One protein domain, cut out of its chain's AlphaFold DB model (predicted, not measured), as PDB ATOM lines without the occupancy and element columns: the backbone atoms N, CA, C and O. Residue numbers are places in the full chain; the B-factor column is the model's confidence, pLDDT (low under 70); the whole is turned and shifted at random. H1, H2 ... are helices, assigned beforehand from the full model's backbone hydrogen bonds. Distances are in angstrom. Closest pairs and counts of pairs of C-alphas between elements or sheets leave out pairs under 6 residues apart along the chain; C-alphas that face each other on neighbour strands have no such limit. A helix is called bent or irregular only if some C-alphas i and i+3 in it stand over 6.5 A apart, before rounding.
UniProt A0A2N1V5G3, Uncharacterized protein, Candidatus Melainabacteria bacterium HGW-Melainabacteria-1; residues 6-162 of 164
ATOM      1  N   ARG A   6      46.179 -32.261 -38.609       80.50
ATOM      2  CA  ARG A   6      46.345 -33.196 -37.483       80.50
ATOM      3  C   ARG A   6      47.694 -33.042 -36.790       80.50
ATOM      4  O   ARG A   6      47.744 -33.052 -35.567       80.50
ATOM      5  N   GLU A   7      48.763 -32.875 -37.564       81.75
ATOM      6  CA  GLU A   7      50.108 -32.637 -37.030       81.75
ATOM      7  C   GLU A   7      50.167 -31.300 -36.261       81.75
ATOM      8  O   GLU A   7      50.801 -31.236 -35.212       81.75
ATOM      9  N   TYR A   8      49.447 -30.267 -36.720       84.00
ATOM     10  CA  TYR A   8      49.304 -28.999 -35.994       84.00
ATOM     11  C   TYR A   8      48.590 -29.165 -34.650       84.00
ATOM     12  O   TYR A   8      49.071 -28.659 -33.639       84.00
ATOM     13  N   TYR A   9      47.464 -29.885 -34.614       85.19
ATOM     14  CA  TYR A   9      46.755 -30.128 -33.356       85.19
ATOM     15  C   TYR A   9      47.587 -30.942 -32.366       85.19
ATOM     16  O   TYR A   9      47.587 -30.619 -31.183       85.19
ATOM     17  N   ALA A  10      48.309 -31.964 -32.835       87.69
ATOM     18  CA  ALA A  10      49.186 -32.763 -31.984       87.69
ATOM     19  C   ALA A  10      50.333 -31.920 -31.399       87.69
ATOM     20  O   ALA A  10      50.609 -32.004 -30.206       87.69
ATOM     21  N   PHE A  11      50.946 -31.052 -32.211       87.25
ATOM     22  CA  PHE A  11      51.973 -30.118 -31.751       87.25
ATOM     23  C   PHE A  11      51.440 -29.153 -30.681       87.25
ATOM     24  O   PHE A  11      52.006 -29.052 -29.596       87.25
ATOM     25  N   TRP A  12      50.317 -28.483 -30.950       89.25
ATOM     26  CA  TRP A  12      49.729 -27.536 -30.000       89.25
ATOM     27  C   TRP A  12      49.199 -28.211 -28.729       89.25
ATOM     28  O   TRP A  12      49.217 -27.601 -27.664       89.25
ATOM     29  N   ALA A  13      48.756 -29.469 -28.812       91.06
ATOM     30  CA  ALA A  13      48.357 -30.248 -27.645       91.06
ATOM     31  C   ALA A  13      49.558 -30.632 -26.766       91.06
ATOM     32  O   ALA A  13      49.452 -30.580 -25.540       91.06
ATOM     33  N   ALA A  14      50.703 -30.965 -27.370       91.56
ATOM     34  CA  ALA A  14      51.948 -31.183 -26.637       91.56
ATOM     35  C   ALA A  14      52.411 -29.897 -25.931       91.56
ATOM     36  O   ALA A  14      52.772 -29.943 -24.754       91.56
ATOM     37  N   ASP A  15      52.310 -28.748 -26.609       91.75
ATOM     38  CA  ASP A  15      52.634 -27.439 -26.029       91.75
ATOM     39  C   ASP A  15      51.721 -27.096 -24.844       91.75
ATOM     40  O   ASP A  15      52.211 -26.755 -23.769       91.75
ATOM     41  N   LEU A  16      50.405 -27.286 -25.008       93.50
ATOM     42  CA  LEU A  16      49.404 -27.105 -23.952       93.50
ATOM     43  C   LEU A  16      49.725 -27.969 -22.721       93.50
ATOM     44  O   LEU A  16      49.676 -27.492 -21.588       93.50
ATOM     45  N   LEU A  17      50.075 -29.244 -22.928       94.75
ATOM     46  CA  LEU A  17      50.455 -30.150 -21.841       94.75
ATOM     47  C   LEU A  17      51.697 -29.653 -21.098       94.75
ATOM     48  O   LEU A  17      51.700 -29.632 -19.869       94.75
ATOM     49  N   GLN A  18      52.742 -29.261 -21.827       94.31
ATOM     50  CA  GLN A  18      54.036 -28.919 -21.245       94.31
ATOM     51  C   GLN A  18      54.058 -27.531 -20.596       94.31
ATOM     52  O   GLN A  18      54.640 -27.372 -19.523       94.31
ATOM     53  N   LYS A  19      53.461 -26.526 -21.243       93.56
ATOM     54  CA  LYS A  19      53.594 -25.118 -20.845       93.56
ATOM     55  C   LYS A  19      52.459 -24.602 -19.980       93.56
ATOM     56  O   LYS A  19      52.698 -23.674 -19.215       93.56
ATOM     57  N   ASP A  20      51.274 -25.198 -20.070       95.62
ATOM     58  CA  ASP A  20      50.101 -24.706 -19.347       95.62
ATOM     59  C   ASP A  20      49.610 -25.727 -18.314       95.62
ATOM     60  O   ASP A  20      49.584 -25.444 -17.117       95.62
ATOM     61  N   LEU A  21      49.272 -26.948 -18.744       96.56
ATOM     62  CA  LEU A  21      48.620 -27.929 -17.866       96.56
ATOM     63  C   LEU A  21      49.573 -28.527 -16.822       96.56
ATOM     64  O   LEU A  21      49.173 -28.717 -15.672       96.56
ATOM     65  N   LEU A  22      50.829 -28.808 -17.184       96.19
ATOM     66  CA  LEU A  22      51.825 -29.332 -16.247       96.19
ATOM     67  C   LEU A  22      52.155 -28.334 -15.119       96.19
ATOM     68  O   LEU A  22      52.119 -28.751 -13.959       96.19
ATOM     69  N   PRO A  23      52.427 -27.040 -15.385       96.50
ATOM     70  CA  PRO A  23      52.613 -26.055 -14.321       96.50
ATOM     71  C   PRO A  23      51.414 -25.937 -13.378       96.50
ATOM     72  O   PRO A  23      51.615 -25.964 -12.165       96.50
ATOM     73  N   ILE A  24      50.185 -25.899 -13.915       96.56
ATOM     74  CA  ILE A  24      48.959 -25.894 -13.099       96.56
ATOM     75  C   ILE A  24      48.941 -27.122 -12.179       96.56
ATOM     76  O   ILE A  24      48.678 -26.999 -10.983       96.56
ATOM     77  N   ALA A  25      49.265 -28.310 -12.700       96.88
ATOM     78  CA  ALA A  25      49.280 -29.535 -11.908       96.88
ATOM     79  C   ALA A  25      50.354 -29.538 -10.808       96.88
ATOM     80  O   ALA A  25      50.072 -29.956  -9.686       96.88
ATOM     81  N   ILE A  26      51.568 -29.061 -11.105       96.62
ATOM     82  CA  ILE A  26      52.669 -28.956 -10.133       96.62
ATOM     83  C   ILE A  26      52.282 -28.012  -8.991       96.62
ATOM     84  O   ILE A  26      52.427 -28.378  -7.823       96.62
ATOM     85  N   GLU A  27      51.762 -26.829  -9.323       95.81
ATOM     86  CA  GLU A  27      51.319 -25.840  -8.337       95.81
ATOM     87  C   GLU A  27      50.200 -26.403  -7.455       95.81
ATOM     88  O   GLU A  27      50.278 -26.350  -6.226       95.81
ATOM     89  N   THR A  28      49.194 -27.020  -8.074       96.38
ATOM     90  CA  THR A  28      48.026 -27.557  -7.365       96.38
ATOM     91  C   THR A  28      48.394 -28.722  -6.450       96.38
ATOM     92  O   THR A  28      47.908 -28.803  -5.321       96.38
ATOM     93  N   ALA A  29      49.316 -29.586  -6.882       94.69
ATOM     94  CA  ALA A  29      49.854 -30.676  -6.074       94.69
ATOM     95  C   ALA A  29      50.777 -30.202  -4.930       94.69
ATOM     96  O   ALA A  29      51.274 -31.036  -4.172       94.69
ATOM     97  N   GLY A  30      51.039 -28.893  -4.812       93.75
ATOM     98  CA  GLY A  30      51.929 -28.323  -3.800       93.75
ATOM     99  C   GLY A  30      53.403 -28.675  -4.015       93.75
ATOM    100  O   GLY A  30      54.192 -28.651  -3.069       93.75
ATOM    101  N   LEU A  31      53.782 -29.036  -5.242       94.62
ATOM    102  CA  LEU A  31      55.150 -29.394  -5.587       94.62
ATOM    103  C   LEU A  31      55.982 -28.137  -5.899       94.62
ATOM    104  O   LEU A  31      55.438 -27.107  -6.306       94.62
ATOM    105  N   PRO A  32      57.318 -28.183  -5.740       95.44
ATOM    106  CA  PRO A  32      58.171 -27.055  -6.095       95.44
ATOM    107  C   PRO A  32      57.997 -26.645  -7.564       95.44
ATOM    108  O   PRO A  32      58.007 -27.497  -8.448       95.44
ATOM    109  N   ALA A  33      57.948 -25.344  -7.862       91.12
ATOM    110  CA  ALA A  33      57.744 -24.840  -9.231       91.12
ATOM    111  C   ALA A  33      58.816 -25.289 -10.251       91.12
ATOM    112  O   ALA A  33      58.613 -25.198 -11.455       91.12
ATOM    113  N   HIS A  34      59.970 -25.764  -9.774       92.12
ATOM    114  CA  HIS A  34      61.064 -26.288 -10.596       92.12
ATOM    115  C   HIS A  34      61.049 -27.820 -10.734       92.12
ATOM    116  O   HIS A  34      62.027 -28.383 -11.231       92.12
ATOM    117  N   THR A  35      59.982 -28.486 -10.277       93.25
ATOM    118  CA  THR A  35      59.793 -29.936 -10.416       93.25
ATOM    119  C   THR A  35      59.829 -30.307 -11.892       93.25
ATOM    120  O   THR A  35      59.077 -29.766 -12.702       93.25
ATOM    121  N   ARG A  36      60.731 -31.219 -12.257       92.06
ATOM    122  CA  ARG A  36      60.918 -31.676 -13.635       92.06
ATOM    123  C   ARG A  36      60.081 -32.920 -13.894       92.06
ATOM    124  O   ARG A  36      59.727 -33.652 -12.974       92.06
ATOM    125  N   LEU A  37      59.858 -33.229 -15.171       90.56
ATOM    126  CA  LEU A  37      59.173 -34.461 -15.573       90.56
ATOM    127  C   LEU A  37      59.840 -35.717 -14.986       90.56
ATOM    128  O   LEU A  37      59.146 -36.598 -14.491       90.56
ATOM    129  N   ALA A  38      61.175 -35.771 -14.968       92.12
ATOM    130  CA  ALA A  38      61.916 -36.889 -14.383       92.12
ATOM    131  C   ALA A  38      61.640 -37.073 -12.878       92.12
ATOM    132  O   ALA A  38      61.592 -38.206 -12.401       92.12
ATOM    133  N   ASP A  39      61.415 -35.978 -12.142       94.00
ATOM    134  CA  ASP A  39      61.083 -36.029 -10.715       94.00
ATOM    135  C   ASP A  39      59.684 -36.626 -10.516       94.00
ATOM    136  O   ASP A  39      59.490 -37.483  -9.659       94.00
ATOM    137  N   LEU A  40      58.723 -36.236 -11.362       92.69
ATOM    138  CA  LEU A  40      57.366 -36.792 -11.353       92.69
ATOM    139  C   LEU A  40      57.344 -38.273 -11.745       92.69
ATOM    140  O   LEU A  40      56.644 -39.065 -11.121       92.69
ATOM    141  N   GLN A  41      58.141 -38.667 -12.740       92.19
ATOM    142  CA  GLN A  41      58.275 -40.066 -13.149       92.19
ATOM    143  C   GLN A  41      58.870 -40.926 -12.026       92.19
ATOM    144  O   GLN A  41      58.431 -42.057 -11.821       92.19
ATOM    145  N   ALA A  42      59.816 -40.385 -11.252       91.81
ATOM    146  CA  ALA A  42      60.411 -41.081 -10.111       91.81
ATOM    147  C   ALA A  42      59.413 -41.352  -8.968       91.81
ATOM    148  O   ALA A  42      59.636 -42.269  -8.176       91.81
ATOM    149  N   LEU A  43      58.298 -40.610  -8.898       87.94
ATOM    150  CA  LEU A  43      57.226 -40.862  -7.928       87.94
ATOM    151  C   LEU A  43      56.462 -42.166  -8.203       87.94
ATOM    152  O   LEU A  43      55.739 -42.621  -7.321       87.94
ATOM    153  N   ASN A  44      56.614 -42.773  -9.391       84.81
ATOM    154  CA  ASN A  44      55.920 -44.003  -9.796       84.81
ATOM    155  C   ASN A  44      54.403 -43.944  -9.535       84.81
ATOM    156  O   ASN A  44      53.806 -44.897  -9.030       84.81
ATOM    157  N   LEU A  45      53.786 -42.798  -9.842       85.75
ATOM    158  CA  LEU A  45      52.363 -42.576  -9.604       85.75
ATOM    159  C   LEU A  45      51.532 -43.558 -10.427       85.75
ATOM    160  O   LEU A  45      51.772 -43.751 -11.621       85.75
ATOM    161  N   PHE A  46      50.533 -44.159  -9.783       80.62
ATOM    162  CA  PHE A  46      49.590 -45.016 -10.480       80.62
ATOM    163  C   PHE A  46      48.804 -44.190 -11.496       80.62
ATOM    164  O   PHE A  46      48.182 -43.184 -11.151       80.62
ATOM    165  N   ARG A  47      48.819 -44.640 -12.748       77.50
ATOM    166  CA  ARG A  47      48.000 -44.079 -13.812       77.50
ATOM    167  C   ARG A  47      46.771 -44.974 -13.996       77.50
ATOM    168  O   ARG A  47      46.952 -46.129 -14.382       77.50
ATOM    169  N   PRO A  48      45.544 -44.472 -13.784       66.56
ATOM    170  CA  PRO A  48      44.352 -45.234 -14.131       66.56
ATOM    171  C   PRO A  48      44.316 -45.430 -15.653       66.56
ATOM    172  O   PRO A  48      44.379 -44.460 -16.414       66.56
ATOM    173  N   GLU A  49      44.247 -46.676 -16.125       65.12
ATOM    174  CA  GLU A  49      43.967 -46.904 -17.545       65.12
ATOM    175  C   GLU A  49      42.518 -46.482 -17.837       65.12
ATOM    176  O   GLU A  49      41.644 -46.743 -17.006       65.12
ATOM    177  N   PRO A  50      42.222 -45.872 -19.000       57.91
ATOM    178  CA  PRO A  50      40.867 -45.425 -19.347       57.91
ATOM    179  C   PRO A  50      39.811 -46.532 -19.225       57.91
ATOM    180  O   PRO A  50      38.674 -46.276 -18.830       57.91
ATOM    181  N   ASP A  51      40.217 -47.768 -19.511       56.31
ATOM    182  CA  ASP A  51      39.372 -48.962 -19.484       56.31
ATOM    183  C   ASP A  51      39.192 -49.486 -18.045       56.31
ATOM    184  O   ASP A  51      38.162 -50.064 -17.701       56.31
ATOM    185  N   ILE A  52      40.177 -49.209 -17.184       50.66
ATOM    186  CA  ILE A  52      40.247 -49.602 -15.773       50.66
ATOM    187  C   ILE A  52      39.492 -48.628 -14.858       50.66
ATOM    188  O   ILE A  52      39.072 -49.037 -13.778       50.66
ATOM    189  N   VAL A  53      39.196 -47.400 -15.307       50.34
ATOM    190  CA  VAL A  53      38.291 -46.462 -14.603       50.34
ATOM    191  C   VAL A  53      36.920 -47.103 -14.307       50.34
ATOM    192  O   VAL A  53      36.215 -46.667 -13.399       50.34
ATOM    193  N   ARG A  54      36.538 -48.160 -15.043       43.06
ATOM    194  CA  ARG A  54      35.325 -48.951 -14.790       43.06
ATOM    195  C   ARG A  54      35.495 -50.145 -13.843       43.06
ATOM    196  O   ARG A  54      34.516 -50.472 -13.177       43.06
ATOM    197  N   ASP A  55      36.670 -50.776 -13.785       41.47
ATOM    198  CA  ASP A  55      36.842 -52.107 -13.169       41.47
ATOM    199  C   ASP A  55      37.803 -52.152 -11.963       41.47
ATOM    200  O   ASP A  55      37.655 -53.034 -11.116       41.47
ATOM    201  N   VAL A  56      38.751 -51.214 -11.818       44.12
ATOM    202  CA  VAL A  56      39.572 -51.099 -10.596       44.12
ATOM    203  C   VAL A  56      39.161 -49.827  -9.863       44.12
ATOM    204  O   VAL A  56      39.439 -48.721 -10.313       44.12
ATOM    205  N   CYS A  57      38.505 -50.048  -8.722       42.56
ATOM    206  CA  CYS A  57      37.877 -49.097  -7.798       42.56
ATOM    207  C   CYS A  57      36.382 -48.867  -8.059       42.56
ATOM    208  O   CYS A  57      35.966 -47.985  -8.805       42.56
ATOM    209  N   GLY A  58      35.549 -49.625  -7.343       48.53
ATOM    210  CA  GLY A  58      34.227 -49.117  -6.995       48.53
ATOM    211  C   GLY A  58      34.350 -47.797  -6.220       48.53
ATOM    212  O   GLY A  58      35.269 -47.651  -5.424       48.53
ATOM    213  N   SER A  59      33.370 -46.905  -6.429       64.00
ATOM    214  CA  SER A  59      33.002 -45.758  -5.576       64.00
ATOM    215  C   SER A  59      33.908 -44.497  -5.663       64.00
ATOM    216  O   SER A  59      35.122 -44.551  -5.614       64.00
ATOM    217  N   LYS A  60      33.318 -43.311  -5.859       69.75
ATOM    218  CA  LYS A  60      33.854 -41.940  -5.629       69.75
ATOM    219  C   LYS A  60      35.161 -41.441  -6.292       69.75
ATOM    220  O   LYS A  60      35.094 -40.385  -6.905       69.75
ATOM    221  N   ALA A  61      36.315 -42.109  -6.250       72.06
ATOM    222  CA  ALA A  61      37.574 -41.527  -6.770       72.06
ATOM    223  C   ALA A  61      37.551 -41.291  -8.294       72.06
ATOM    224  O   ALA A  61      37.898 -40.215  -8.777       72.06
ATOM    225  N   ALA A  62      37.063 -42.274  -9.056       73.88
ATOM    226  CA  ALA A  62      36.860 -42.138 -10.499       73.88
ATOM    227  C   ALA A  62      35.852 -41.027 -10.847       73.88
ATOM    228  O   ALA A  62      36.043 -40.288 -11.814       73.88
ATOM    229  N   PHE A  63      34.798 -40.891 -10.036       78.00
ATOM    230  CA  PHE A  63      33.817 -39.816 -10.166       78.00
ATOM    231  C   PHE A  63      34.471 -38.450  -9.911       78.00
ATOM    232  O   PHE A  63      34.392 -37.579 -10.772       78.00
ATOM    233  N   ASN A  64      35.227 -38.312  -8.823       80.25
ATOM    234  CA  ASN A  64      35.982 -37.110  -8.481       80.25
ATOM    235  C   ASN A  64      36.922 -36.695  -9.631       80.25
ATOM    236  O   ASN A  64      36.872 -35.561 -10.105       80.25
ATOM    237  N   CYS A  65      37.721 -37.621 -10.176       83.44
ATOM    238  CA  CYS A  65      38.566 -37.318 -11.336       83.44
ATOM    239  C   CYS A  65      37.759 -36.838 -12.553       83.44
ATOM    240  O   CYS A  65      38.233 -35.964 -13.275       83.44
ATOM    241  N   SER A  66      36.548 -37.360 -12.778       79.62
ATOM    242  CA  SER A  66      35.685 -36.909 -13.879       79.62
ATOM    243  C   SER A  66      35.100 -35.506 -13.681       79.62
ATOM    244  O   SER A  66      34.793 -34.836 -14.666       79.62
ATOM    245  N   GLU A  67      34.985 -35.041 -12.436       81.81
ATOM    246  CA  GLU A  67      34.571 -33.671 -12.107       81.81
ATOM    247  C   GLU A  67      35.732 -32.669 -12.206       81.81
ATOM    248  O   GLU A  67      35.517 -31.467 -12.360       81.81
ATOM    249  N   CYS A  68      36.981 -33.143 -12.176       89.00
ATOM    250  CA  CYS A  68      38.154 -32.294 -12.324       89.00
ATOM    251  C   CYS A  68      38.366 -31.888 -13.794       89.00
ATOM    252  O   CYS A  68      38.798 -32.685 -14.632       89.00
ATOM    253  N   LEU A  69      38.138 -30.609 -14.111       91.38
ATOM    254  CA  LEU A  69      38.298 -30.092 -15.474       91.38
ATOM    255  C   LEU A  69      39.720 -30.281 -16.031       91.38
ATOM    256  O   LEU A  69      39.882 -30.561 -17.221       91.38
ATOM    257  N   LEU A  70      40.747 -30.168 -15.182       94.31
ATOM    258  CA  LEU A  70      42.136 -30.420 -15.574       94.31
ATOM    259  C   LEU A  70      42.330 -31.861 -16.063       94.31
ATOM    260  O   LEU A  70      42.987 -32.081 -17.077       94.31
ATOM    261  N   PHE A  71      41.721 -32.839 -15.387       91.75
ATOM    262  CA  PHE A  71      41.806 -34.245 -15.774       91.75
ATOM    263  C   PHE A  71      41.219 -34.472 -17.175       91.75
ATOM    264  O   PHE A  71      41.867 -35.071 -18.037       91.75
ATOM    265  N   ALA A  72      40.035 -33.910 -17.445       88.75
ATOM    266  CA  ALA A  72      39.412 -33.961 -18.767       88.75
ATOM    267  C   ALA A  72      40.256 -33.251 -19.843       88.75
ATOM    268  O   ALA A  72      40.426 -33.772 -20.947       88.75
ATOM    269  N   ALA A  73      40.830 -32.085 -19.526       92.38
ATOM    270  CA  ALA A  73      41.697 -31.343 -20.439       92.38
ATOM    271  C   ALA A  73      42.942 -32.151 -20.841       92.38
ATOM    272  O   ALA A  73      43.287 -32.204 -22.023       92.38
ATOM    273  N   VAL A  74      43.578 -32.824 -19.878       93.56
ATOM    274  CA  VAL A  74      44.755 -33.669 -20.114       93.56
ATOM    275  C   VAL A  74      44.401 -34.890 -20.962       93.56
ATOM    276  O   VAL A  74      45.140 -35.202 -21.895       93.56
ATOM    277  N   LEU A  75      43.268 -35.553 -20.698       89.44
ATOM    278  CA  LEU A  75      42.795 -36.671 -21.524       89.44
ATOM    279  C   LEU A  75      42.578 -36.251 -22.983       89.44
ATOM    280  O   LEU A  75      42.981 -36.962 -23.905       89.44
ATOM    281  N   HIS A  76      41.971 -35.082 -23.204       89.19
ATOM    282  CA  HIS A  76      41.765 -34.556 -24.550       89.19
ATOM    283  C   HIS A  76      43.081 -34.216 -25.255       89.19
ATOM    284  O   HIS A  76      43.257 -34.597 -26.413       89.19
ATOM    285  N   ALA A  77      44.013 -33.545 -24.573       90.81
ATOM    286  CA  ALA A  77      45.313 -33.211 -25.149       90.81
ATOM    287  C   ALA A  77      46.129 -34.473 -25.486       90.81
ATOM    288  O   ALA A  77      46.672 -34.589 -26.583       90.81
ATOM    289  N   GLU A  78      46.141 -35.468 -24.598       91.19
ATOM    290  CA  GLU A  78      46.821 -36.743 -24.841       91.19
ATOM    291  C   GLU A  78      46.235 -37.495 -26.047       91.19
ATOM    292  O   GLU A  78      46.981 -38.034 -26.865       91.19
ATOM    293  N   ALA A  79      44.906 -37.513 -26.195       87.38
ATOM    294  CA  ALA A  79      44.252 -38.159 -27.333       87.38
ATOM    295  C   ALA A  79      44.666 -37.529 -28.677       87.38
ATOM    296  O   ALA A  79      44.866 -38.242 -29.665       87.38
ATOM    297  N   LEU A  80      44.847 -36.205 -28.714       88.25
ATOM    298  CA  LEU A  80      45.354 -35.507 -29.897       88.25
ATOM    299  C   LEU A  80      46.806 -35.900 -30.200       88.25
ATOM    300  O   LEU A  80      47.121 -36.194 -31.353       88.25
ATOM    301  N   CYS A  81      47.658 -36.005 -29.175       86.88
ATOM    302  CA  CYS A  81      49.056 -36.420 -29.324       86.88
ATOM    303  C   CYS A  81      49.216 -37.874 -29.799       86.88
ATOM    304  O   CYS A  81      50.178 -38.192 -30.492       86.88
ATOM    305  N   ARG A  82      48.277 -38.768 -29.460       81.12
ATOM    306  CA  ARG A  82      48.313 -40.193 -29.849       81.12
ATOM    307  C   ARG A  82      47.716 -40.491 -31.226       81.12
ATOM    308  O   ARG A  82      47.702 -41.647 -31.652       81.12
ATOM    309  N   THR A  83      47.186 -39.487 -31.917       71.94
ATOM    310  CA  THR A  83      46.597 -39.690 -33.246       71.94
ATOM    311  C   THR A  83      47.698 -40.093 -34.238       71.94
ATOM    312  O   THR A  83      48.725 -39.424 -34.272       71.94
ATOM    313  N   PRO A  84      47.523 -41.145 -35.066       72.69
ATOM    314  CA  PRO A  84      48.544 -41.561 -36.026       72.69
ATOM    315  C   PRO A  84      48.941 -40.416 -36.963       72.69
ATOM    316  O   PRO A  84      48.075 -39.822 -37.617       72.69
ATOM    317  N   LEU A  85      50.241 -40.124 -37.031       70.94
ATOM    318  CA  LEU A  85      50.809 -39.083 -37.886       70.94
ATOM    319  C   LEU A  85      51.693 -39.697 -38.971       70.94
ATOM    320  O   LEU A  85      52.364 -40.705 -38.754       70.94
ATOM    321  N   ASP A  86      51.728 -39.042 -40.130       68.12
ATOM    322  CA  ASP A  86      52.584 -39.439 -41.255       68.12
ATOM    323  C   ASP A  86      54.071 -39.145 -40.984       68.12
ATOM    324  O   ASP A  86      54.957 -39.677 -41.657       68.12
ATOM    325  N   LYS A  87      54.357 -38.292 -39.992       64.94
ATOM    326  CA  LYS A  87      55.703 -37.908 -39.563       64.94
ATOM    327  C   LYS A  87      55.927 -38.257 -38.102       64.94
ATOM    328  O   LYS A  87      55.044 -38.100 -37.264       64.94
ATOM    329  N   ASN A  88      57.158 -38.656 -37.801       62.94
ATOM    330  CA  ASN A  88      57.594 -38.893 -36.435       62.94
ATOM    331  C   ASN A  88      57.899 -37.543 -35.763       62.94
ATOM    332  O   ASN A  88      58.855 -36.869 -36.150       62.94
ATOM    333  N   ILE A  89      57.067 -37.129 -34.805       65.12
ATOM    334  CA  ILE A  89      57.272 -35.918 -34.001       65.12
ATOM    335  C   ILE A  89      57.855 -36.370 -32.659       65.12
ATOM    336  O   ILE A  89      57.169 -37.027 -31.882       65.12
ATOM    337  N   ALA A  90      59.128 -36.043 -32.411       59.19
ATOM    338  CA  ALA A  90      59.883 -36.514 -31.242       59.19
ATOM    339  C   ALA A  90      59.246 -36.126 -29.889       59.19
ATOM    340  O   ALA A  90      59.468 -36.809 -28.895       59.19
ATOM    341  N   ASP A  91      58.409 -35.086 -29.868       65.94
ATOM    342  CA  ASP A  91      57.807 -34.531 -28.651       65.94
ATOM    343  C   ASP A  91      56.550 -35.294 -28.163       65.94
ATOM    344  O   ASP A  91      56.020 -35.008 -27.088       65.94
ATOM    345  N   LEU A  92      56.046 -36.286 -28.914       71.25
ATOM    346  CA  LEU A  92      54.781 -36.972 -28.581       71.25
ATOM    347  C   LEU A  92      54.906 -38.011 -27.455       71.25
ATOM    348  O   LEU A  92      53.965 -38.199 -26.673       71.25
ATOM    349  N   ASP A  93      56.068 -38.657 -27.337       79.38
ATOM    350  CA  ASP A  93      56.358 -39.592 -26.241       79.38
ATOM    351  C   ASP A  93      56.518 -38.840 -24.908       79.38
ATOM    352  O   ASP A  93      56.052 -39.290 -23.852       79.38
ATOM    353  N   GLU A  94      57.116 -37.647 -24.961       87.25
ATOM    354  CA  GLU A  94      57.218 -36.750 -23.812       87.25
ATOM    355  C   GLU A  94      55.832 -36.236 -23.398       87.25
ATOM    356  O   GLU A  94      55.480 -36.322 -22.221       87.25
ATOM    357  N   ALA A  95      54.990 -35.818 -24.351       89.56
ATOM    358  CA  ALA A  95      53.616 -35.393 -24.071       89.56
ATOM    359  C   ALA A  95      52.784 -36.492 -23.384       89.56
ATOM    360  O   ALA A  95      52.066 -36.226 -22.418       89.56
ATOM    361  N   SER A  96      52.924 -37.745 -23.828       88.94
ATOM    362  CA  SER A  96      52.261 -38.894 -23.191       88.94
ATOM    363  C   SER A  96      52.762 -39.136 -21.763       88.94
ATOM    364  O   SER A  96      51.980 -39.480 -20.874       88.94
ATOM    365  N   SER A  97      54.058 -38.924 -21.524       91.44
ATOM    366  CA  SER A  97      54.667 -39.025 -20.194       91.44
ATOM    367  C   SER A  97      54.189 -37.915 -19.255       91.44
ATOM    368  O   SER A  97      53.887 -38.182 -18.092       91.44
ATOM    369  N   ILE A  98      54.066 -36.685 -19.761       94.38
ATOM    370  CA  ILE A  98      53.504 -35.545 -19.026       94.38
ATOM    371  C   ILE A  98      52.053 -35.838 -18.641       94.38
ATOM    372  O   ILE A  98      51.702 -35.742 -17.464       94.38
ATOM    373  N   ALA A  99      51.229 -36.265 -19.603       93.50
ATOM    374  CA  ALA A  99      49.831 -36.602 -19.356       93.50
ATOM    375  C   ALA A  99      49.684 -37.688 -18.279       93.50
ATOM    376  O   ALA A  99      48.872 -37.541 -17.364       93.50
ATOM    377  N   ALA A 100      50.515 -38.736 -18.334       91.38
ATOM    378  CA  ALA A 100      50.540 -39.795 -17.328       91.38
ATOM    379  C   ALA A 100      50.867 -39.267 -15.922       91.38
ATOM    380  O   ALA A 100      50.200 -39.644 -14.959       91.38
ATOM    381  N   CYS A 101      51.856 -38.376 -15.801       94.75
ATOM    382  CA  CYS A 101      52.240 -37.791 -14.517       94.75
ATOM    383  C   CYS A 101      51.121 -36.923 -13.930       94.75
ATOM    384  O   CYS A 101      50.803 -37.060 -12.750       94.75
ATOM    385  N   ILE A 102      50.490 -36.071 -14.747       95.31
ATOM    386  CA  ILE A 102      49.384 -35.218 -14.291       95.31
ATOM    387  C   ILE A 102      48.194 -36.079 -13.846       95.31
ATOM    388  O   ILE A 102      47.675 -35.884 -12.748       95.31
ATOM    389  N   GLN A 103      47.795 -37.066 -14.657       92.50
ATOM    390  CA  GLN A 103      46.712 -37.993 -14.310       92.50
ATOM    391  C   GLN A 103      47.012 -38.744 -13.005       92.50
ATOM    392  O   GLN A 103      46.122 -38.882 -12.170       92.50
ATOM    393  N   GLY A 104      48.258 -39.183 -12.796       91.88
ATOM    394  CA  GLY A 104      48.669 -39.871 -11.573       91.88
ATOM    395  C   GLY A 104      48.638 -38.991 -10.319       91.88
ATOM    396  O   GLY A 104      48.255 -39.469  -9.253       91.88
ATOM    397  N   LEU A 105      48.988 -37.703 -10.431       94.38
ATOM    398  CA  LEU A 105      48.889 -36.747  -9.316       94.38
ATOM    399  C   LEU A 105      47.432 -36.531  -8.898       94.38
ATOM    400  O   LEU A 105      47.111 -36.623  -7.715       94.38
ATOM    401  N   ILE A 106      46.556 -36.292  -9.876       93.19
ATOM    402  CA  ILE A 106      45.123 -36.092  -9.632       93.19
ATOM    403  C   ILE A 106      44.516 -37.361  -9.028       93.19
ATOM    404  O   ILE A 106      43.763 -37.283  -8.063       93.19
ATOM    405  N   TRP A 107      44.867 -38.534  -9.563       89.81
ATOM    406  CA  TRP A 107      44.360 -39.813  -9.071       89.81
ATOM    407  C   TRP A 107      44.782 -40.101  -7.628       89.81
ATOM    408  O   TRP A 107      43.956 -40.520  -6.822       89.81
ATOM    409  N   ARG A 108      46.050 -39.840  -7.280       90.06
ATOM    410  CA  ARG A 108      46.559 -39.967  -5.904       90.06
ATOM    411  C   ARG A 108      45.700 -39.169  -4.919       90.06
ATOM    412  O   ARG A 108      45.293 -39.712  -3.896       90.06
ATOM    413  N   ASP A 109      45.420 -37.907  -5.238       91.00
ATOM    414  CA  ASP A 109      44.659 -37.021  -4.350       91.00
ATOM    415  C   ASP A 109      43.159 -37.377  -4.342       91.00
ATOM    416  O   ASP A 109      42.516 -37.320  -3.296       91.00
ATOM    417  N   ALA A 110      42.608 -37.829  -5.475       87.81
ATOM    418  CA  ALA A 110      41.226 -38.299  -5.569       87.81
ATOM    419  C   ALA A 110      40.966 -39.567  -4.741       87.81
ATOM    420  O   ALA A 110      39.885 -39.700  -4.168       87.81
ATOM    421  N   LEU A 111      41.937 -40.488  -4.675       85.88
ATOM    422  CA  LEU A 111      41.867 -41.674  -3.817       85.88
ATOM    423  C   LEU A 111      41.849 -41.284  -2.339       85.88
ATOM    424  O   LEU A 111      40.953 -41.715  -1.620       85.88
ATOM    425  N   ALA A 112      42.779 -40.423  -1.910       86.06
ATOM    426  CA  ALA A 112      42.838 -39.954  -0.526       86.06
ATOM    427  C   ALA A 112      41.523 -39.277  -0.100       86.06
ATOM    428  O   ALA A 112      41.001 -39.543   0.980       86.06
ATOM    429  N   TYR A 113      40.944 -38.453  -0.978       85.69
ATOM    430  CA  TYR A 113      39.650 -37.826  -0.722       85.69
ATOM    431  C   TYR A 113      38.490 -38.836  -0.705       85.69
ATOM    432  O   TYR A 113      37.622 -38.769   0.162       85.69
ATOM    433  N   ALA A 114      38.461 -39.806  -1.622       80.88
ATOM    434  CA  ALA A 114      37.403 -40.816  -1.660       80.88
ATOM    435  C   ALA A 114      37.374 -41.690  -0.393       80.88
ATOM    436  O   ALA A 114      36.287 -41.958   0.124       80.88
ATOM    437  N   GLU A 115      38.545 -42.079   0.120       79.50
ATOM    438  CA  GLU A 115      38.682 -42.827   1.376       79.50
ATOM    439  C   GLU A 115      38.062 -42.064   2.558       79.50
ATOM    440  O   GLU A 115      37.359 -42.659   3.375       79.50
ATOM    441  N   ILE A 116      38.226 -40.738   2.611       74.31
ATOM    442  CA  ILE A 116      37.621 -39.887   3.646       74.31
ATOM    443  C   ILE A 116      36.095 -39.895   3.573       74.31
ATOM    444  O   ILE A 116      35.452 -40.192   4.574       74.31
ATOM    445  N   ILE A 117      35.493 -39.646   2.404       71.12
ATOM    446  CA  ILE A 117      34.020 -39.610   2.281       71.12
ATOM    447  C   ILE A 117      33.413 -40.980   2.638       71.12
ATOM    448  O   ILE A 117      32.265 -41.086   3.076       71.12
ATOM    449  N   GLU A 118      34.126 -42.078   2.382       70.12
ATOM    450  CA  GLU A 118      33.693 -43.409   2.815       70.12
ATOM    451  C   GLU A 118      33.779 -43.582   4.335       70.12
ATOM    452  O   GLU A 118      32.817 -44.068   4.935       70.12
ATOM    453  N   LEU A 119      34.860 -43.120   4.963       65.00
ATOM    454  CA  LEU A 119      35.039 -43.149   6.416       65.00
ATOM    455  C   LEU A 119      34.039 -42.244   7.159       65.00
ATOM    456  O   LEU A 119      33.459 -42.686   8.148       65.00
ATOM    457  N   GLU A 120      33.754 -41.040   6.658       61.09
ATOM    458  CA  GLU A 120      32.745 -40.123   7.217       61.09
ATOM    459  C   GLU A 120      31.334 -40.714   7.151       61.09
ATOM    460  O   GLU A 120      30.549 -40.579   8.087       61.09
ATOM    461  N   SER A 121      31.020 -41.457   6.082       58.53
ATOM    462  CA  SER A 121      29.746 -42.178   5.989       58.53
ATOM    463  C   SER A 121      29.619 -43.319   7.012       58.53
ATOM    464  O   SER A 121      28.510 -43.792   7.268       58.53
ATOM    465  N   ALA A 122      30.742 -43.753   7.599       57.78
ATOM    466  CA  ALA A 122      30.818 -44.848   8.556       57.78
ATOM    467  C   ALA A 122      30.995 -44.388  10.021       57.78
ATOM    468  O   ALA A 122      30.593 -45.137  10.914       57.78
ATOM    469  N   LEU A 123      31.561 -43.201  10.298       57.72
ATOM    470  CA  LEU A 123      31.786 -42.680  11.657       57.72
ATOM    471  C   LEU A 123      32.049 -41.157  11.706       57.72
ATOM    472  O   LEU A 123      32.997 -40.667  11.104       57.72
ATOM    473  N   ASP A 124      31.331 -40.442  12.581       55.78
ATOM    474  CA  ASP A 124      31.494 -38.996  12.868       55.78
ATOM    475  C   ASP A 124      32.816 -38.604  13.595       55.78
ATOM    476  O   ASP A 124      32.986 -37.454  13.995       55.78
ATOM    477  N   GLN A 125      33.752 -39.531  13.858       52.56
ATOM    478  CA  GLN A 125      34.864 -39.323  14.817       52.56
ATOM    479  C   GLN A 125      36.282 -39.197  14.221       52.56
ATOM    480  O   GLN A 125      37.258 -39.240  14.972       52.56
ATOM    481  N   CYS A 126      36.442 -38.973  12.917       52.12
ATOM    482  CA  CYS A 126      37.762 -38.816  12.286       52.12
ATOM    483  C   CYS A 126      37.924 -37.438  11.618       52.12
ATOM    484  O   CYS A 126      37.999 -37.351  10.401       52.12
ATOM    485  N   LEU A 127      37.967 -36.360  12.410       55.53
ATOM    486  CA  LEU A 127      37.890 -34.985  11.885       55.53
ATOM    487  C   LEU A 127      39.235 -34.375  11.431       55.53
ATOM    488  O   LEU A 127      39.239 -33.581  10.507       55.53
ATOM    489  N   GLU A 128      40.388 -34.749  11.999       57.41
ATOM    490  CA  GLU A 128      41.648 -34.026  11.693       57.41
ATOM    491  C   GLU A 128      42.351 -34.466  10.392       57.41
ATOM    492  O   GLU A 128      42.996 -33.649   9.745       57.41
ATOM    493  N   GLY A 129      42.234 -35.735   9.978       57.25
ATOM    494  CA  GLY A 129      42.801 -36.216   8.704       57.25
ATOM    495  C   GLY A 129      41.909 -35.948   7.484       57.25
ATOM    496  O   GLY A 129      42.386 -36.029   6.354       57.25
ATOM    497  N   SER A 130      40.629 -35.632   7.722       65.25
ATOM    498  CA  SER A 130      39.637 -35.311   6.686       65.25
ATOM    499  C   SER A 130      39.952 -33.964   6.020       65.25
ATOM    500  O   SER A 130      40.036 -33.865   4.793       65.25
ATOM    501  N   ASP A 131      40.275 -32.960   6.843       76.31
ATOM    502  CA  ASP A 131      40.472 -31.577   6.406       76.31
ATOM    503  C   ASP A 131      41.608 -31.414   5.380       76.31
ATOM    504  O   ASP A 131      41.496 -30.615   4.450       76.31
ATOM    505  N   GLU A 132      42.713 -32.158   5.513       84.19
ATOM    506  CA  GLU A 132      43.879 -31.990   4.633       84.19
ATOM    507  C   GLU A 132      43.630 -32.511   3.214       84.19
ATOM    508  O   GLU A 132      43.957 -31.829   2.237       84.19
ATOM    509  N   ALA A 133      43.050 -33.704   3.078       84.00
ATOM    510  CA  ALA A 133      42.790 -34.286   1.765       84.00
ATOM    511  C   ALA A 133      41.548 -33.680   1.098       84.00
ATOM    512  O   ALA A 133      41.560 -33.512  -0.123       84.00
ATOM    513  N   GLU A 134      40.541 -33.239   1.860       88.62
ATOM    514  CA  GLU A 134      39.483 -32.391   1.306       88.62
ATOM    515  C   GLU A 134      40.049 -31.052   0.818       88.62
ATOM    516  O   GLU A 134      39.816 -30.673  -0.330       88.62
ATOM    517  N   ALA A 135      40.852 -30.350   1.628       90.19
ATOM    518  CA  ALA A 135      41.464 -29.088   1.212       90.19
ATOM    519  C   ALA A 135      42.338 -29.265  -0.034       90.19
ATOM    520  O   ALA A 135      42.337 -28.412  -0.925       90.19
ATOM    521  N   GLN A 136      43.074 -30.375  -0.125       92.50
ATOM    522  CA  GLN A 136      43.856 -30.707  -1.308       92.50
ATOM    523  C   GLN A 136      42.963 -30.971  -2.528       92.50
ATOM    524  O   GLN A 136      43.256 -30.462  -3.611       92.50
ATOM    525  N   TRP A 137      41.849 -31.688  -2.368       92.75
ATOM    526  CA  TRP A 137      40.888 -31.905  -3.447       92.75
ATOM    527  C   TRP A 137      40.230 -30.604  -3.926       92.75
ATOM    528  O   TRP A 137      40.145 -30.351  -5.129       92.75
ATOM    529  N   GLN A 138      39.852 -29.717  -3.003       92.50
ATOM    530  CA  GLN A 138      39.279 -28.413  -3.339       92.50
ATOM    531  C   GLN A 138      40.235 -27.555  -4.177       92.50
ATOM    532  O   GLN A 138      39.785 -26.871  -5.097       92.50
ATOM    533  N   LYS A 139      41.556 -27.632  -3.953       94.62
ATOM    534  CA  LYS A 139      42.528 -26.938  -4.818       94.62
ATOM    535  C   LYS A 139      42.420 -27.392  -6.271       94.62
ATOM    536  O   LYS A 139      42.440 -26.539  -7.153       94.62
ATOM    537  N   TRP A 140      42.252 -28.693  -6.529       94.75
ATOM    538  CA  TRP A 140      42.055 -29.211  -7.889       94.75
ATOM    539  C   TRP A 140      40.799 -28.643  -8.544       94.75
ATOM    540  O   TRP A 140      40.862 -28.225  -9.701       94.75
ATOM    541  N   LEU A 141      39.687 -28.552  -7.812       92.06
ATOM    542  CA  LEU A 141      38.451 -27.950  -8.323       92.06
ATOM    543  C   LEU A 141      38.600 -26.439  -8.580       92.06
ATOM    544  O   LEU A 141      38.059 -25.907  -9.545       92.06
ATOM    545  N   MET A 142      39.410 -25.740  -7.785       94.12
ATOM    546  CA  MET A 142      39.682 -24.310  -7.972       94.12
ATOM    547  C   MET A 142      40.559 -23.990  -9.196       94.12
ATOM    548  O   MET A 142      40.634 -22.827  -9.597       94.12
ATOM    549  N   THR A 143      41.181 -24.987  -9.837       93.31
ATOM    550  CA  THR A 143      41.990 -24.773 -11.055       93.31
ATOM    551  C   THR A 143      41.168 -24.457 -12.305       93.31
ATOM    552  O   THR A 143      41.736 -24.049 -13.319       93.31
ATOM    553  N   GLU A 144      39.839 -24.609 -12.260       92.25
ATOM    554  CA  GLU A 144      38.965 -24.509 -13.434       92.25
ATOM    555  C   GLU A 144      39.198 -23.267 -14.297       92.25
ATOM    556  O   GLU A 144      39.204 -23.367 -15.524       92.25
ATOM    557  N   ALA A 145      39.354 -22.096 -13.675       92.81
ATOM    558  CA  ALA A 145      39.541 -20.846 -14.403       92.81
ATOM    559  C   ALA A 145      40.847 -20.864 -15.214       92.81
ATOM    560  O   ALA A 145      40.824 -20.600 -16.413       92.81
ATOM    561  N   ALA A 146      41.953 -21.280 -14.589       94.19
ATOM    562  CA  ALA A 146      43.253 -21.383 -15.249       94.19
ATOM    563  C   ALA A 146      43.232 -22.406 -16.396       94.19
ATOM    564  O   ALA A 146      43.782 -22.156 -17.466       94.19
ATOM    565  N   VAL A 147      42.539 -23.536 -16.211       94.06
ATOM    566  CA  VAL A 147      42.385 -24.552 -17.263       94.06
ATOM    567  C   VAL A 147      41.554 -24.024 -18.434       94.06
ATOM    568  O   VAL A 147      41.930 -24.228 -19.589       94.06
ATOM    569  N   LYS A 148      40.447 -23.319 -18.165       93.19
ATOM    570  CA  LYS A 148      39.611 -22.692 -19.205       93.19
ATOM    571  C   LYS A 148      40.405 -21.658 -20.005       93.19
ATOM    572  O   LYS A 148      40.307 -21.647 -21.232       93.19
ATOM    573  N   ASP A 149      41.216 -20.846 -19.334       94.00
ATOM    574  CA  ASP A 149      42.073 -19.852 -19.983       94.00
ATOM    575  C   ASP A 149      43.136 -20.517 -20.873       94.00
ATOM    576  O   ASP A 149      43.300 -20.127 -22.034       94.00
ATOM    577  N   ALA A 150      43.789 -21.577 -20.385       93.00
ATOM    578  CA  ALA A 150      44.750 -22.363 -21.161       93.00
ATOM    579  C   ALA A 150      44.105 -23.008 -22.403       93.00
ATOM    580  O   ALA A 150      44.627 -22.912 -23.516       93.00
ATOM    581  N   GLN A 151      42.918 -23.604 -22.253       89.38
ATOM    582  CA  GLN A 151      42.174 -24.186 -23.375       89.38
ATOM    583  C   GLN A 151      41.743 -23.129 -24.402       89.38
ATOM    584  O   GLN A 151      41.818 -23.371 -25.609       89.38
ATOM    585  N   ALA A 152      41.319 -21.946 -23.953       90.06
ATOM    586  CA  ALA A 152      40.979 -20.842 -24.844       90.06
ATOM    587  C   ALA A 152      42.207 -20.345 -25.628       90.06
ATOM    588  O   ALA A 152      42.104 -20.081 -26.830       90.06
ATOM    589  N   ALA A 153      43.374 -20.263 -24.979       88.44
ATOM    590  CA  ALA A 153      44.636 -19.921 -25.631       88.44
ATOM    591  C   ALA A 153      45.030 -20.963 -26.692       88.44
ATOM    592  O   ALA A 153      45.324 -20.593 -27.830       88.44
ATOM    593  N   PHE A 154      44.930 -22.254 -26.365       88.31
ATOM    594  CA  PHE A 154      45.140 -23.355 -27.310       88.31
ATOM    595  C   PHE A 154      44.234 -23.244 -28.547       88.31
ATOM    596  O   PHE A 154      44.722 -23.285 -29.678       88.31
ATOM    597  N   LEU A 155      42.922 -23.048 -28.356       86.81
ATOM    598  CA  LEU A 155      41.968 -22.921 -29.465       86.81
ATOM    599  C   LEU A 155      42.286 -21.715 -30.355       86.81
ATOM    600  O   LEU A 155      42.184 -21.803 -31.580       86.81
ATOM    601  N   LYS A 156      42.702 -20.595 -29.754       86.50
ATOM    602  CA  LYS A 156      43.111 -19.392 -30.484       86.50
ATOM    603  C   LYS A 156      44.376 -19.629 -31.313       86.50
ATOM    604  O   LYS A 156      44.422 -19.187 -32.460       86.50
ATOM    605  N   ASN A 157      45.372 -20.327 -30.766       81.19
ATOM    606  CA  ASN A 157      46.604 -20.664 -31.485       81.19
ATOM    607  C   ASN A 157      46.307 -21.584 -32.673       81.19
ATOM    608  O   ASN A 157      46.717 -21.293 -33.794       81.19
ATOM    609  N   CYS A 158      45.481 -22.611 -32.457       79.12
ATOM    610  CA  CYS A 158      45.031 -23.492 -33.530       79.12
ATOM    611  C   CYS A 158      44.277 -22.736 -34.632       79.12
ATOM    612  O   CYS A 158      44.445 -23.040 -35.807       79.12
ATOM    613  N   ALA A 159      43.436 -21.763 -34.268       76.25
ATOM    614  CA  ALA A 159      42.687 -20.976 -35.239       76.25
ATOM    615  C   ALA A 159      43.595 -20.041 -36.049       76.25
ATOM    616  O   ALA A 159      43.435 -19.969 -37.260       76.25
ATOM    617  N   ASN A 160      44.541 -19.341 -35.416       69.38
ATOM    618  CA  ASN A 160      45.389 -18.354 -36.092       69.38
ATOM    619  C   ASN A 160      46.389 -18.986 -37.070       69.38
ATOM    620  O   ASN A 160      46.592 -18.437 -38.151       69.38
ATOM    621  N   ASP A 161      46.961 -20.140 -36.730       61.66
ATOM    622  CA  ASP A 161      47.968 -20.815 -37.561       61.66
ATOM    623  C   ASP A 161      47.384 -21.530 -38.788       61.66
ATOM    624  O   ASP A 161      48.126 -21.937 -39.676       61.66
ATOM    625  N   LEU A 162      46.057 -21.662 -38.878       57.03
ATOM    626  CA  LEU A 162      45.388 -22.220 -40.058       57.03
ATOM    627  C   LEU A 162      45.179 -21.209 -41.190       57.03
ATOM    628  O   LEU A 162      44.772 -21.602 -42.284       57.03
TER     629      LEU A 162
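This is residues 6 to 162 of the 164 residues of an uncharacterized protein of Candidatus Melainabacteria bacterium HGW-Melainabacteria-1 (UniProt A0A2N1V5G3). This is an elongated bundle of five helices, H1, H4, H5, H6 and H7, with the long H5 along much of its length. Towards one end H1 and H4 lie between H5 and H7; the other end is narrower, a helical hairpin of H5 and H6, while short H2 and H3 pack on H5. The printed part has 157 residues with seven named helices, H1 to H7 in order, and no named strand; the class is all helix. It is compact, with a radius of gyration of the C-alphas of 16.8 A, and spans 58 by 30 by 27 A.

Find C-alpha 6 at (46.345, -33.196, -37.483); from there H1 runs 30.7 A through residues 6 to 28, with a kink of 29 degrees near residue 16. It is neither bent nor irregular, but only just: C-alphas 19 and 22 are 6.5 A apart. Next come H2, residues 37 to 42, 8.7 A, and H3, residues 61 to 67, 10.0 A. H4, residues 69 to 81, covers 18.6 A. Look for C-alpha 92 at (54.781, -36.972, -28.581), where H5 begins, residues 92 to 120, 42.2 A long. H6, residues 130 to 142, covers 18.3 A, and H7, residues 144 to 162, runs 27.5 A to C-alpha 162 at (45.388, -22.220, -40.058).

Begin with H5, the hub, which touches five helices. With residues 92 to 105 alone it touches H1, a steep tilt of 42 degrees, the same way; the closest C-alphas, Ala 14 and Ala 95, are 5.2 A apart. H4 and H5 form a hairpin, a shallow tilt of 27 degrees, closest at C-alphas 81 and 92, 5.8 A. The H5 and H6 hairpin is closest at C-alphas 113 and 133, 5.3 A. H2 touches H5 at C-alphas 40 and 101, 6.1 A, and H3 touches H5 at C-alphas 61 and 110, 5.0 A. Farther out, H1 touches H7, opposite ways at 21 degrees, a shallow tilt, with C-alphas 20 and 150 closest at 6.1 A. H5 and H7 are apart. Every O i to N i+4 pair is within hydrogen-bond range in H2, H3, H4 and H5; the counts are 16 of 19 in H1, 8 of 9 in H6 and 14 of 15 in H7.

The two C-alphas farthest apart, Asp 86 and Gln 125, are 58.8 A apart. The printed part has no cut, and the link from H2 to H3, 18 residues, is long. Look for pLDDT under 70 at residues 48 to 60, 86 to 91, 119 to 130 and 160 to 162.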